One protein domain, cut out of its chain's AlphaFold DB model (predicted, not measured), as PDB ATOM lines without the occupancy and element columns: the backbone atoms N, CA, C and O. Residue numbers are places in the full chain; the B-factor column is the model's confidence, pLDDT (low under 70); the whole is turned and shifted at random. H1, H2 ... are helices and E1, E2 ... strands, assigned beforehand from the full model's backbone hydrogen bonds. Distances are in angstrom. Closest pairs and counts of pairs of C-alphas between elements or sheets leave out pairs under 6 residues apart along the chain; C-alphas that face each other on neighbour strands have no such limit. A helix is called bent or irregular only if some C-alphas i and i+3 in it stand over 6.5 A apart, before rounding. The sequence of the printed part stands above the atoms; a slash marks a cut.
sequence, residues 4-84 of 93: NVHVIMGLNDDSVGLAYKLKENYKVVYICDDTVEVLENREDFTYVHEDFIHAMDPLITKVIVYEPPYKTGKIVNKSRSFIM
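AT A GLANCE: This is residues 4 to 84 of the 93 residues of an uncharacterized protein of Paenisporosarcina antarctica (UniProt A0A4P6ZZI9). A single strongly twisted sheet of seven strands runs through the domain, with the long helix H1 along one face of its middle strands E1 and E2 and the short helix H2 over the opposite face. The E3-E4 hairpin extends the sheet at one edge, and E5, E6 and E7 fold back and forth at the other. The printed part has 81 residues, with two named helices and seven named strands in the order E1 H1 E2 E3 E4 H2 E5 E6 E7; the class is mixed, helices and strands. The sheet is mixed too, in the order E3 E4 E2 E1 E5 E6 E7. The whole is compact and rounded, with a radius of gyration of the C-alphas of 11.8 A and spans of 30 by 28 by 22 A.

IN THESE COORDINATES: E1, residues 4 to 9, begins at C-alpha 4 (20.019, -48.823, 22.362) and is 16.1 A long. H1, residues 13 to 25, is 19.8 A long; it is irregular, but only just: C-alphas 14 and 17 are 6.8 A apart. E2 is residues 29 to 32, E3 40 to 42, E4 45 to 48 and H2 50 to 54. E5, residues 61 to 67, is 18.9 A long and starts at C-alpha 61 (16.047, -45.081, 19.784). E6 is residues 72 to 75, and E7, residues 80 to 83, ends at C-alpha 83 (14.197, -62.641, 30.149).

HOW THE PARTS SIT: E1 and E5 are parallel at 24 degrees, with N 7 and O 64 2.8 A apart. E2 and E1 are parallel at 32 degrees, with N 30 and O 6 at 2.8 A. H1 is on the sheet at a height of 8.8 A, over E2 and E1; its closest C-alphas to E2 are Lys 23 and Val 29, 6.0 A. It runs along the strands, at 1 degree to E2 on the local plane. E1, H1 and E2 form a strand-helix-strand unit, two parallel neighbours joined through a helix, with a right-handed crossover. E4 and E2 are parallel, with N 48 and O 31 at 2.9 A; the hairpin E3 and E4 has N 47 and O 40 at 2.7 A. H2 is on the opposite face, 9.4 A high and only just over E1, with three C-alphas on it. E4, H2 and E5 form a split unit, E2 and E1 between its strands, also right-handed. E5, E6 and E7 are a meander, each strand the antiparallel neighbour of the one before: N 65 and O 74 are 2.8 A apart, as are N 73 and O 82. In H2 every O i to N i+4 pair is within hydrogen-bond range; in H1, 6 of 9.

THE WHOLE: The C-alphas farthest apart, of Asp 13 and Leu 59, are 33.4 A apart. The printed part has no cut, and no link is long. Mean pLDDT of the printed part is 83.6; residues 71 to 73 and 76 to 84 are under 70.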
ATOM      1  N   ASN A   4      20.568 -48.123  21.208       89.56
ATOM      2  CA  ASN A   4      20.019 -48.823  22.362       89.56
ATOM      3  C   ASN A   4      20.160 -47.924  23.590       89.56
ATOM      4  O   ASN A   4      21.265 -47.482  23.906       89.56
ATOM      5  N   VAL A   5      19.040 -47.671  24.257       90.94
ATOM      6  CA  VAL A   5      18.973 -46.937  25.518       90.94
ATOM      7  C   VAL A   5      18.553 -47.929  26.583       90.94
ATOM      8  O   VAL A   5      17.513 -48.567  26.449       90.94
ATOM      9  N   HIS A   6      19.378 -48.094  27.604       92.94
ATOM     10  CA  HIS A   6      19.122 -49.004  28.709       92.94
ATOM     11  C   HIS A   6      18.609 -48.198  29.898       92.94
ATOM     12  O   HIS A   6      19.203 -47.186  30.242       92.94
ATOM     13  N   VAL A   7      17.507 -48.621  30.502       92.50
ATOM     14  CA  VAL A   7      16.843 -47.898  31.591       92.50
ATOM     15  C   VAL A   7      16.595 -48.865  32.731       92.50
ATOM     16  O   VAL A   7      16.000 -49.916  32.516       92.50
ATOM     17  N   ILE A   8      17.043 -48.535  33.932       93.31
ATOM     18  CA  ILE A   8      16.860 -49.354  35.133       93.31
ATOM     19  C   ILE A   8      15.828 -48.663  36.011       93.31
ATOM     20  O   ILE A   8      16.025 -47.508  36.373       93.31
ATOM     21  N   MET A   9      14.724 -49.340  36.323       90.69
ATOM     22  CA  MET A   9      13.641 -48.766  37.127       90.69
ATOM     23  C   MET A   9      14.001 -48.820  38.610       90.69
ATOM     24  O   MET A   9      13.831 -49.864  39.234       90.69
ATOM     25  N   GLY A  10      14.486 -47.701  39.149       86.62
ATOM     26  CA  GLY A  10      14.990 -47.585  40.514       86.62
ATOM     27  C   GLY A  10      16.383 -48.198  40.691       86.62
ATOM     28  O   GLY A  10      16.648 -49.315  40.253       86.62
ATOM     29  N   LEU A  11      17.286 -47.476  41.362       87.38
ATOM     30  CA  LEU A  11      18.581 -48.023  41.771       87.38
ATOM     31  C   LEU A  11      18.499 -48.528  43.217       87.38
ATOM     32  O   LEU A  11      18.165 -47.793  44.140       87.38
ATOM     33  N   ASN A  12      18.816 -49.801  43.400       87.56
ATOM     34  CA  ASN A  12      18.954 -50.494  44.679       87.56
ATOM     35  C   ASN A  12      20.062 -51.562  44.606       87.56
ATOM     36  O   ASN A  12      20.573 -51.842  43.518       87.56
ATOM     37  N   ASP A  13      20.385 -52.197  45.733       85.75
ATOM     38  CA  ASP A  13      21.471 -53.185  45.851       85.75
ATOM     39  C   ASP A  13      21.417 -54.307  44.795       85.75
ATOM     40  O   ASP A  13      22.453 -54.698  44.251       85.75
ATOM     41  N   ASP A  14      20.219 -54.774  44.429       82.94
ATOM     42  CA  ASP A  14      20.030 -55.827  43.422       82.94
ATOM     43  C   ASP A  14      20.318 -55.341  41.990       82.94
ATOM     44  O   ASP A  14      20.755 -56.105  41.125       82.94
ATOM     45  N   SER A  15      20.070 -54.060  41.720       86.19
ATOM     46  CA  SER A  15      20.247 -53.449  40.399       86.19
ATOM     47  C   SER A  15      21.640 -52.867  40.163       86.19
ATOM     48  O   SER A  15      22.041 -52.729  39.007       86.19
ATOM     49  N   VAL A  16      22.403 -52.553  41.218       89.19
ATOM     50  CA  VAL A  16      23.715 -51.889  41.108       89.19
ATOM     51  C   VAL A  16      24.671 -52.693  40.225       89.19
ATOM     52  O   VAL A  16      25.273 -52.151  39.295       89.19
ATOM     53  N   GLY A  17      24.759 -54.010  40.439       88.69
ATOM     54  CA  GLY A  17      25.602 -54.881  39.615       88.69
ATOM     55  C   GLY A  17      25.189 -54.895  38.138       88.69
ATOM     56  O   GLY A  17      26.040 -54.902  37.246       88.69
ATOM     57  N   LEU A  18      23.882 -54.844  37.862       88.50
ATOM     58  CA  LEU A  18      23.363 -54.722  36.501       88.50
ATOM     59  C   LEU A  18      23.708 -53.356  35.892       88.50
ATOM     60  O   LEU A  18      24.119 -53.299  34.733       88.50
ATOM     61  N   ALA A  19      23.568 -52.276  36.659       90.44
ATOM     62  CA  ALA A  19      23.825 -50.913  36.217       90.44
ATOM     63  C   ALA A  19      25.270 -50.726  35.754       90.44
ATOM     64  O   ALA A  19      25.502 -50.277  34.629       90.44
ATOM     65  N   TYR A  20      26.237 -51.173  36.557       91.75
ATOM     66  CA  TYR A  20      27.648 -51.131  36.178       91.75
ATOM     67  C   TYR A  20      27.947 -52.013  34.964       91.75
ATOM     68  O   TYR A  20      28.557 -51.543  34.003       91.75
ATOM     69  N   LYS A  21      27.430 -53.248  34.928       90.75
ATOM     70  CA  LYS A  21      27.607 -54.143  33.774       90.75
ATOM     71  C   LYS A  21      27.064 -53.534  32.480       90.75
ATOM     72  O   LYS A  21      27.658 -53.697  31.416       90.75
ATOM     73  N   LEU A  22      25.921 -52.852  32.533       91.19
ATOM     74  CA  LEU A  22      25.368 -52.174  31.362       91.19
ATOM     75  C   LEU A  22      26.225 -50.976  30.958       91.19
ATOM     76  O   LEU A  22      26.490 -50.816  29.769       91.19
ATOM     77  N   LYS A  23      26.704 -50.180  31.918       90.75
ATOM     78  CA  LYS A  23      27.549 -49.004  31.663       90.75
ATOM     79  C   LYS A  23      28.886 -49.374  31.009       90.75
ATOM     80  O   LYS A  23      29.372 -48.639  30.156       90.75
ATOM     81  N   GLU A  24      29.448 -50.536  31.341       90.75
ATOM     82  CA  GLU A  24      30.659 -51.064  30.691       90.75
ATOM     83  C   GLU A  24      30.442 -51.437  29.215       90.75
ATOM     84  O   GLU A  24      31.360 -51.328  28.403       90.75
ATOM     85  N   ASN A  25      29.235 -51.885  28.855       87.81
ATOM     86  CA  ASN A  25      28.946 -52.458  27.535       87.81
ATOM     87  C   ASN A  25      28.161 -51.514  26.608       87.81
ATOM     88  O   ASN A  25      28.135 -51.723  25.392       87.81
ATOM     89  N   TYR A  26      27.509 -50.486  27.154       89.06
ATOM     90  CA  TYR A  26      26.587 -49.622  26.424       89.06
ATOM     91  C   TYR A  26      26.796 -48.149  26.761       89.06
ATOM     92  O   TYR A  26      27.024 -47.770  27.903       89.06
ATOM     93  N   LYS A  27      26.657 -47.295  25.741       85.50
ATOM     94  CA  LYS A  27      26.876 -45.848  25.873       85.50
ATOM     95  C   LYS A  27      25.781 -45.110  26.639       85.50
ATOM     96  O   LYS A  27      26.058 -44.047  27.176       85.50
ATOM     97  N   VAL A  28      24.545 -45.608  26.611       90.06
ATOM     98  CA  VAL A  28      23.388 -44.899  27.172       90.06
ATOM     99  C   VAL A  28      22.685 -45.805  28.172       90.06
ATOM    100  O   VAL A  28      21.973 -46.734  27.780       90.06
ATOM    101  N   VAL A  29      22.921 -45.528  29.453       92.94
ATOM    102  CA  VAL A  29      22.317 -46.217  30.594       92.94
ATOM    103  C   VAL A  29      21.750 -45.163  31.537       92.94
ATOM    104  O   VAL A  29      22.493 -44.308  32.014       92.94
ATOM    105  N   TYR A  30      20.447 -45.231  31.786       94.50
ATOM    106  CA  TYR A  30      19.720 -44.341  32.681       94.50
ATOM    107  C   TYR A  30      19.154 -45.106  33.871       94.50
ATOM    108  O   TYR A  30      18.775 -46.274  33.750       94.50
ATOM    109  N   ILE A  31      19.050 -44.420  35.000       94.19
ATOM    110  CA  ILE A  31      18.248 -44.847  36.142       94.19
ATOM    111  C   ILE A  31      16.939 -44.062  36.093       94.19
ATOM    112  O   ILE A  31      16.957 -42.836  36.040       94.19
ATOM    113  N   CYS A  32      15.809 -44.759  36.073       92.31
ATOM    114  CA  CYS A  32      14.507 -44.131  36.237       92.31
ATOM    115  C   CYS A  32      14.253 -43.927  37.729       92.31
ATOM    116  O   CYS A  32      14.335 -44.889  38.499       92.31
ATOM    117  N   ASP A  33      13.969 -42.693  38.121       90.31
ATOM    118  CA  ASP A  33      13.693 -42.308  39.501       90.31
ATOM    119  C   ASP A  33      12.575 -41.260  39.501       90.31
ATOM    120  O   ASP A  33      12.731 -40.174  38.945       90.31
ATOM    121  N   ASP A  34      11.445 -41.594  40.123       86.12
ATOM    122  CA  ASP A  34      10.251 -40.740  40.156       86.12
ATOM    123  C   ASP A  34      10.457 -39.478  41.013       86.12
ATOM    124  O   ASP A  34       9.650 -38.552  40.973       86.12
ATOM    125  N   THR A  35      11.538 -39.412  41.799       87.25
ATOM    126  CA  THR A  35      11.908 -38.210  42.565       87.25
ATOM    127  C   THR A  35      12.625 -37.158  41.718       87.25
ATOM    128  O   THR A  35      12.871 -36.046  42.187       87.25
ATOM    129  N   VAL A  36      12.986 -37.503  40.482       86.81
ATOM    130  CA  VAL A  36      13.770 -36.665  39.582       86.81
ATOM    131  C   VAL A  36      12.845 -36.023  38.554       86.81
ATOM    132  O   VAL A  36      12.268 -36.708  37.723       86.81
ATOM    133  N   GLU A  37      12.727 -34.694  38.574       79.25
ATOM    134  CA  GLU A  37      11.877 -33.953  37.622       79.25
ATOM    135  C   GLU A  37      12.578 -33.674  36.278       79.25
ATOM    136  O   GLU A  37      11.931 -33.443  35.256       79.25
ATOM    137  N   VAL A  38      13.915 -33.685  36.260       80.81
ATOM    138  CA  VAL A  38      14.756 -33.344  35.097       80.81
ATOM    139  C   VAL A  38      15.994 -34.234  35.041       80.81
ATOM    140  O   VAL A  38      16.390 -34.789  36.049       80.81
ATOM    141  N   LEU A  39      16.655 -34.348  33.885       88.38
ATOM    142  CA  LEU A  39      17.889 -35.135  33.763       88.38
ATOM    143  C   LEU A  39      18.936 -34.703  34.804       88.38
ATOM    144  O   LEU A  39      19.399 -33.561  34.788       88.38
ATOM    145  N   GLU A  40      19.347 -35.639  35.658       89.75
ATOM    146  CA  GLU A  40      20.263 -35.384  36.768       89.75
ATOM    147  C   GLU A  40      21.422 -36.387  36.748       89.75
ATOM    148  O   GLU A  40      21.217 -37.592  36.663       89.75
ATOM    149  N   ASN A  41      22.667 -35.917  36.829       89.19
ATOM    150  CA  ASN A  41      23.825 -36.806  36.951       89.19
ATOM    151  C   ASN A  41      24.204 -36.932  38.427       89.19
ATOM    152  O   ASN A  41      24.662 -35.951  39.016       89.19
ATOM    153  N   ARG A  42      24.041 -38.124  39.009       87.81
ATOM    154  CA  ARG A  42      24.452 -38.419  40.389       87.81
ATOM    155  C   ARG A  42      25.517 -39.505  40.368       87.81
ATOM    156  O   ARG A  42      25.268 -40.616  39.903       87.81
ATOM    157  N   GLU A  43      26.689 -39.167  40.896       83.69
ATOM    158  CA  GLU A  43      27.845 -40.064  40.965       83.69
ATOM    159  C   GLU A  43      28.167 -40.693  39.596       83.69
ATOM    160  O   GLU A  43      28.613 -40.010  38.675       83.69
ATOM    161  N   ASP A  44      27.914 -41.996  39.467       86.25
ATOM    162  CA  ASP A  44      28.199 -42.812  38.299       86.25
ATOM    163  C   ASP A  44      27.039 -42.917  37.306       86.25
ATOM    164  O   ASP A  44      27.229 -43.473  36.219       86.25
ATOM    165  N   PHE A  45      25.850 -42.423  37.632       90.94
ATOM    166  CA  PHE A  45      24.670 -42.672  36.816       90.94
ATOM    167  C   PHE A  45      23.903 -41.398  36.480       90.94
ATOM    168  O   PHE A  45      23.881 -40.421  37.227       90.94
ATOM    169  N   THR A  46      23.247 -41.433  35.324       93.81
ATOM    170  CA  THR A  46      22.302 -40.399  34.916       93.81
ATOM    171  C   THR A  46      20.895 -40.858  35.276       93.81
ATOM    172  O   THR A  46      20.435 -41.901  34.810       93.81
ATOM    173  N   TYR A  47      20.229 -40.071  36.109       94.31
ATOM    174  CA  TYR A  47      18.878 -40.276  36.591       94.31
ATOM    175  C   TYR A  47      17.905 -39.444  35.759       94.31
ATOM    176  O   TYR A  47      18.207 -38.312  35.370       94.31
ATOM    177  N   VAL A  48      16.751 -40.021  35.449       93.25
ATOM    178  CA  VAL A  48      15.718 -39.401  34.615       93.25
ATOM    179  C   VAL A  48      14.328 -39.783  35.111       93.25
ATOM    180  O   VAL A  48      14.141 -40.869  35.658       93.25
ATOM    181  N   HIS A  49      13.351 -38.916  34.854       91.12
ATOM    182  CA  HIS A  49      11.939 -39.248  35.027       91.12
ATOM    183  C   HIS A  49      11.463 -40.233  33.949       91.12
ATOM    184  O   HIS A  49      12.000 -40.255  32.834       91.12
ATOM    185  N   GLU A  50      10.391 -40.976  34.227       86.06
ATOM    186  CA  GLU A  50       9.776 -41.891  33.257       86.06
ATOM    187  C   GLU A  50       9.331 -41.159  31.974       86.06
ATOM    188  O   GLU A  50       9.521 -41.656  30.860       86.06
ATOM    189  N   ASP A  51       8.837 -39.924  32.099       86.75
ATOM    190  CA  ASP A  51       8.398 -39.107  30.957       86.75
ATOM    191  C   ASP A  51       9.516 -38.848  29.942       86.75
ATOM    192  O   ASP A  51       9.274 -38.810  28.734       86.75
ATOM    193  N   PHE A  52      10.760 -38.712  30.411       87.56
ATOM    194  CA  PHE A  52      11.912 -38.536  29.530       87.56
ATOM    195  C   PHE A  52      12.125 -39.768  28.645       87.56
ATOM    196  O   PHE A  52      12.475 -39.644  27.471       87.56
ATOM    197  N   ILE A  53      11.881 -40.959  29.193       85.75
ATOM    198  CA  ILE A  53      11.982 -42.224  28.470       85.75
ATOM    199  C   ILE A  53      10.874 -42.340  27.420       85.75
ATOM    200  O   ILE A  53      11.147 -42.733  26.282       85.75
ATOM    201  N   HIS A  54       9.647 -41.950  27.773       83.06
ATOM    202  CA  HIS A  54       8.495 -41.967  26.863       83.06
ATOM    203  C   HIS A  54       8.588 -40.926  25.745       83.06
ATOM    204  O   HIS A  54       8.086 -41.156  24.646       83.06
ATOM    205  N   ALA A  55       9.274 -39.808  25.986       85.94
ATOM    206  CA  ALA A  55       9.503 -38.768  24.986       85.94
ATOM    207  C   ALA A  55      10.574 -39.133  23.936       85.94
ATOM    208  O   ALA A  55      10.740 -38.406  22.952       85.94
ATOM    209  N   MET A  56      11.319 -40.234  24.110       86.06
ATOM    210  CA  MET A  56      12.374 -40.618  23.168       86.06
ATOM    211  C   MET A  56      11.809 -41.074  21.824       86.06
ATOM    212  O   MET A  56      10.979 -41.982  21.748       86.06
ATOM    213  N   ASP A  57      12.348 -40.516  20.738       84.81
ATOM    214  CA  ASP A  57      11.911 -40.862  19.387       84.81
ATOM    215  C   ASP A  57      12.183 -42.359  19.071       84.81
ATOM    216  O   ASP A  57      13.348 -42.792  19.008       84.81
ATOM    217  N   PRO A  58      11.133 -43.173  18.830       82.88
ATOM    218  CA  PRO A  58      11.242 -44.605  18.543       82.88
ATOM    219  C   PRO A  58      11.870 -44.934  17.180       82.88
ATOM    220  O   PRO A  58      12.229 -46.094  16.924       82.88
ATOM    221  N   LEU A  59      11.962 -43.964  16.266       83.94
ATOM    222  CA  LEU A  59      12.592 -44.145  14.959       83.94
ATOM    223  C   LEU A  59      14.111 -44.234  15.090       83.94
ATOM    224  O   LEU A  59      14.736 -45.010  14.356       83.94
ATOM    225  N   ILE A  60      14.677 -43.513  16.062       85.88
ATOM    226  CA  ILE A  60      16.122 -43.412  16.299       85.88
ATOM    227  C   ILE A  60      16.588 -44.145  17.560       85.88
ATOM    228  O   ILE A  60      17.744 -44.565  17.610       85.88
ATOM    229  N   THR A  61      15.712 -44.373  18.541       87.12
ATOM    230  CA  THR A  61      16.047 -45.081  19.784       87.12
ATOM    231  C   THR A  61      15.350 -46.437  19.894       87.12
ATOM    232  O   THR A  61      14.275 -46.693  19.346       87.12
ATOM    233  N   LYS A  62      15.996 -47.354  20.611       88.75
ATOM    234  CA  LYS A  62      15.418 -48.598  21.106       88.75
ATOM    235  C   LYS A  62      15.612 -48.620  22.617       88.75
ATOM    236  O   LYS A  62      16.687 -48.969  23.095       88.75
ATOM    237  N   VAL A  63      14.563 -48.256  23.340       88.12
ATOM    238  CA  VAL A  63      14.553 -48.242  24.803       88.12
ATOM    239  C   VAL A  63      14.333 -49.654  25.341       88.12
ATOM    240  O   VAL A  63      13.405 -50.350  24.918       88.12
ATOM    241  N   ILE A  64      15.195 -50.070  26.261       90.31
ATOM    242  CA  ILE A  64      15.173 -51.337  26.980       90.31
ATOM    243  C   ILE A  64      15.073 -51.008  28.468       90.31
ATOM    244  O   ILE A  64      16.015 -50.466  29.035       90.31
ATOM    245  N   VAL A  65      13.946 -51.343  29.085       89.56
ATOM    246  CA  VAL A  65      13.655 -51.087  30.498       89.56
ATOM    247  C   VAL A  65      13.857 -52.354  31.317       89.56
ATOM    248  O   VAL A  65      13.398 -53.420  30.916       89.56
ATOM    249  N   TYR A  66      14.511 -52.229  32.464       89.00
ATOM    250  CA  TYR A  66      14.761 -53.280  33.440       89.00
ATOM    251  C   TYR A  66      13.958 -52.985  34.705       89.00
ATOM    252  O   TYR A  66      14.268 -52.045  35.429       89.00
ATOM    253  N   GLU A  67      12.930 -53.787  34.960       85.06
ATOM    254  CA  GLU A  67      12.068 -53.651  36.139       85.06
ATOM    255  C   GLU A  67      12.508 -54.625  37.242       85.06
ATOM    256  O   GLU A  67      12.939 -55.738  36.911       85.06
ATOM    257  N   PRO A  68      12.350 -54.277  38.535       80.88
ATOM    258  CA  PRO A  68      12.503 -55.218  39.644       80.88
ATOM    259  C   PRO A  68      11.709 -56.516  39.389       80.88
ATOM    260  O   PRO A  68      10.562 -56.447  38.945       80.88
ATOM    261  N   PRO A  69      12.271 -57.714  39.649       77.94
ATOM    262  CA  PRO A  69      13.537 -58.009  40.335       77.94
ATOM    263  C   PRO A  69      14.783 -57.999  39.418       77.94
ATOM    264  O   PRO A  69      15.741 -58.719  39.674       77.94
ATOM    265  N   TYR A  70      14.757 -57.257  38.306       76.50
ATOM    266  CA  TYR A  70      15.853 -57.077  37.335       76.50
ATOM    267  C   TYR A  70      16.314 -58.362  36.639       76.50
ATOM    268  O   TYR A  70      17.439 -58.483  36.160       76.50
ATOM    269  N   LYS A  71      15.399 -59.332  36.548       65.31
ATOM    270  CA  LYS A  71      15.573 -60.591  35.805       65.31
ATOM    271  C   LYS A  71      14.950 -60.538  34.410       65.31
ATOM    272  O   LYS A  71      15.128 -61.460  33.613       65.31
ATOM    273  N   THR A  72      14.202 -59.480  34.105       62.69
ATOM    274  CA  THR A  72      13.462 -59.305  32.853       62.69
ATOM    275  C   THR A  72      13.622 -57.886  32.332       62.69
ATOM    276  O   THR A  72      13.564 -56.932  33.104       62.69
ATOM    277  N   GLY A  73      13.793 -57.754  31.018       69.69
ATOM    278  CA  GLY A  73      13.757 -56.480  30.314       69.69
ATOM    279  C   GLY A  73      12.507 -56.358  29.439       69.69
ATOM    280  O   GLY A  73      12.008 -57.349  28.900       69.69
ATOM    281  N   LYS A  74      11.995 -55.146  29.254       78.06
ATOM    282  CA  LYS A  74      10.908 -54.824  28.320       78.06
ATOM    283  C   LYS A  74      11.376 -53.787  27.314       78.06
ATOM    284  O   LYS A  74      12.219 -52.952  27.615       78.06
ATOM    285  N   ILE A  75      10.847 -53.833  26.098       75.88
ATOM    286  CA  ILE A  75      11.063 -52.769  25.115       75.88
ATOM    287  C   ILE A  75       9.867 -51.823  25.213       75.88
ATOM    288  O   ILE A  75       8.750 -52.262  24.992       75.88
ATOM    289  N   VAL A  76      10.069 -50.542  25.523       67.19
ATOM    290  CA  VAL A  76       8.945 -49.601  25.761       67.19
ATOM    291  C   VAL A  76       8.104 -49.393  24.499       67.19
ATOM    292  O   VAL A  76       6.882 -49.454  24.532       67.19
ATOM    293  N   ASN A  77       8.758 -49.285  23.341       58.81
ATOM    294  CA  ASN A  77       8.101 -48.953  22.069       58.81
ATOM    295  C   ASN A  77       7.710 -50.174  21.217       58.81
ATOM    296  O   ASN A  77       7.449 -50.055  20.018       58.81
ATOM    297  N   LYS A  78       7.721 -51.375  21.801       53.12
ATOM    298  CA  LYS A  78       7.242 -52.610  21.166       53.12
ATOM    299  C   LYS A  78       6.651 -53.485  22.256       53.12
ATOM    300  O   LYS A  78       7.340 -53.719  23.230       53.12
ATOM    301  N   SER A  79       5.465 -54.055  22.067       51.44
ATOM    302  CA  SER A  79       4.837 -55.018  22.993       51.44
ATOM    303  C   SER A  79       5.624 -56.344  23.099       51.44
ATOM    304  O   SER A  79       5.133 -57.410  22.738       51.44
ATOM    305  N   ARG A  80       6.901 -56.289  23.488       52.97
ATOM    306  CA  ARG A  80       7.856 -57.394  23.552       52.97
ATOM    307  C   ARG A  80       8.682 -57.266  24.830       52.97
ATOM    308  O   ARG A  80       9.422 -56.298  25.012       52.97
ATOM    309  N   SER A  81       8.576 -58.279  25.677       54.41
ATOM    310  CA  SER A  81       9.408 -58.513  26.856       54.41
ATOM    311  C   SER A  81      10.450 -59.601  26.568       54.41
ATOM    312  O   SER A  81      10.278 -60.408  25.652       54.41
ATOM    313  N   PHE A  82      11.550 -59.619  27.321       60.72
ATOM    314  CA  PHE A  82      12.563 -60.674  27.272       60.72
ATOM    315  C   PHE A  82      13.146 -60.958  28.665       60.72
ATOM    316  O   PHE A  82      13.205 -60.085  29.527       60.72
ATOM    317  N   ILE A  83      13.574 -62.199  28.893       66.12
ATOM    318  CA  ILE A  83      14.197 -62.641  30.149       66.12
ATOM    319  C   ILE A  83      15.712 -62.431  30.039       66.12
ATOM    320  O   ILE A  83      16.302 -62.724  29.001       66.12
ATOM    321  N   MET A  84      16.341 -61.905  31.090       62.38
ATOM    322  CA  MET A  84      17.768 -61.563  31.103       62.38
ATOM    323  C   MET A  84      18.685 -62.757  31.382       62.38
ATOM    324  O   MET A  84      19.874 -62.684  31.084       62.38
TER     325      MET A  84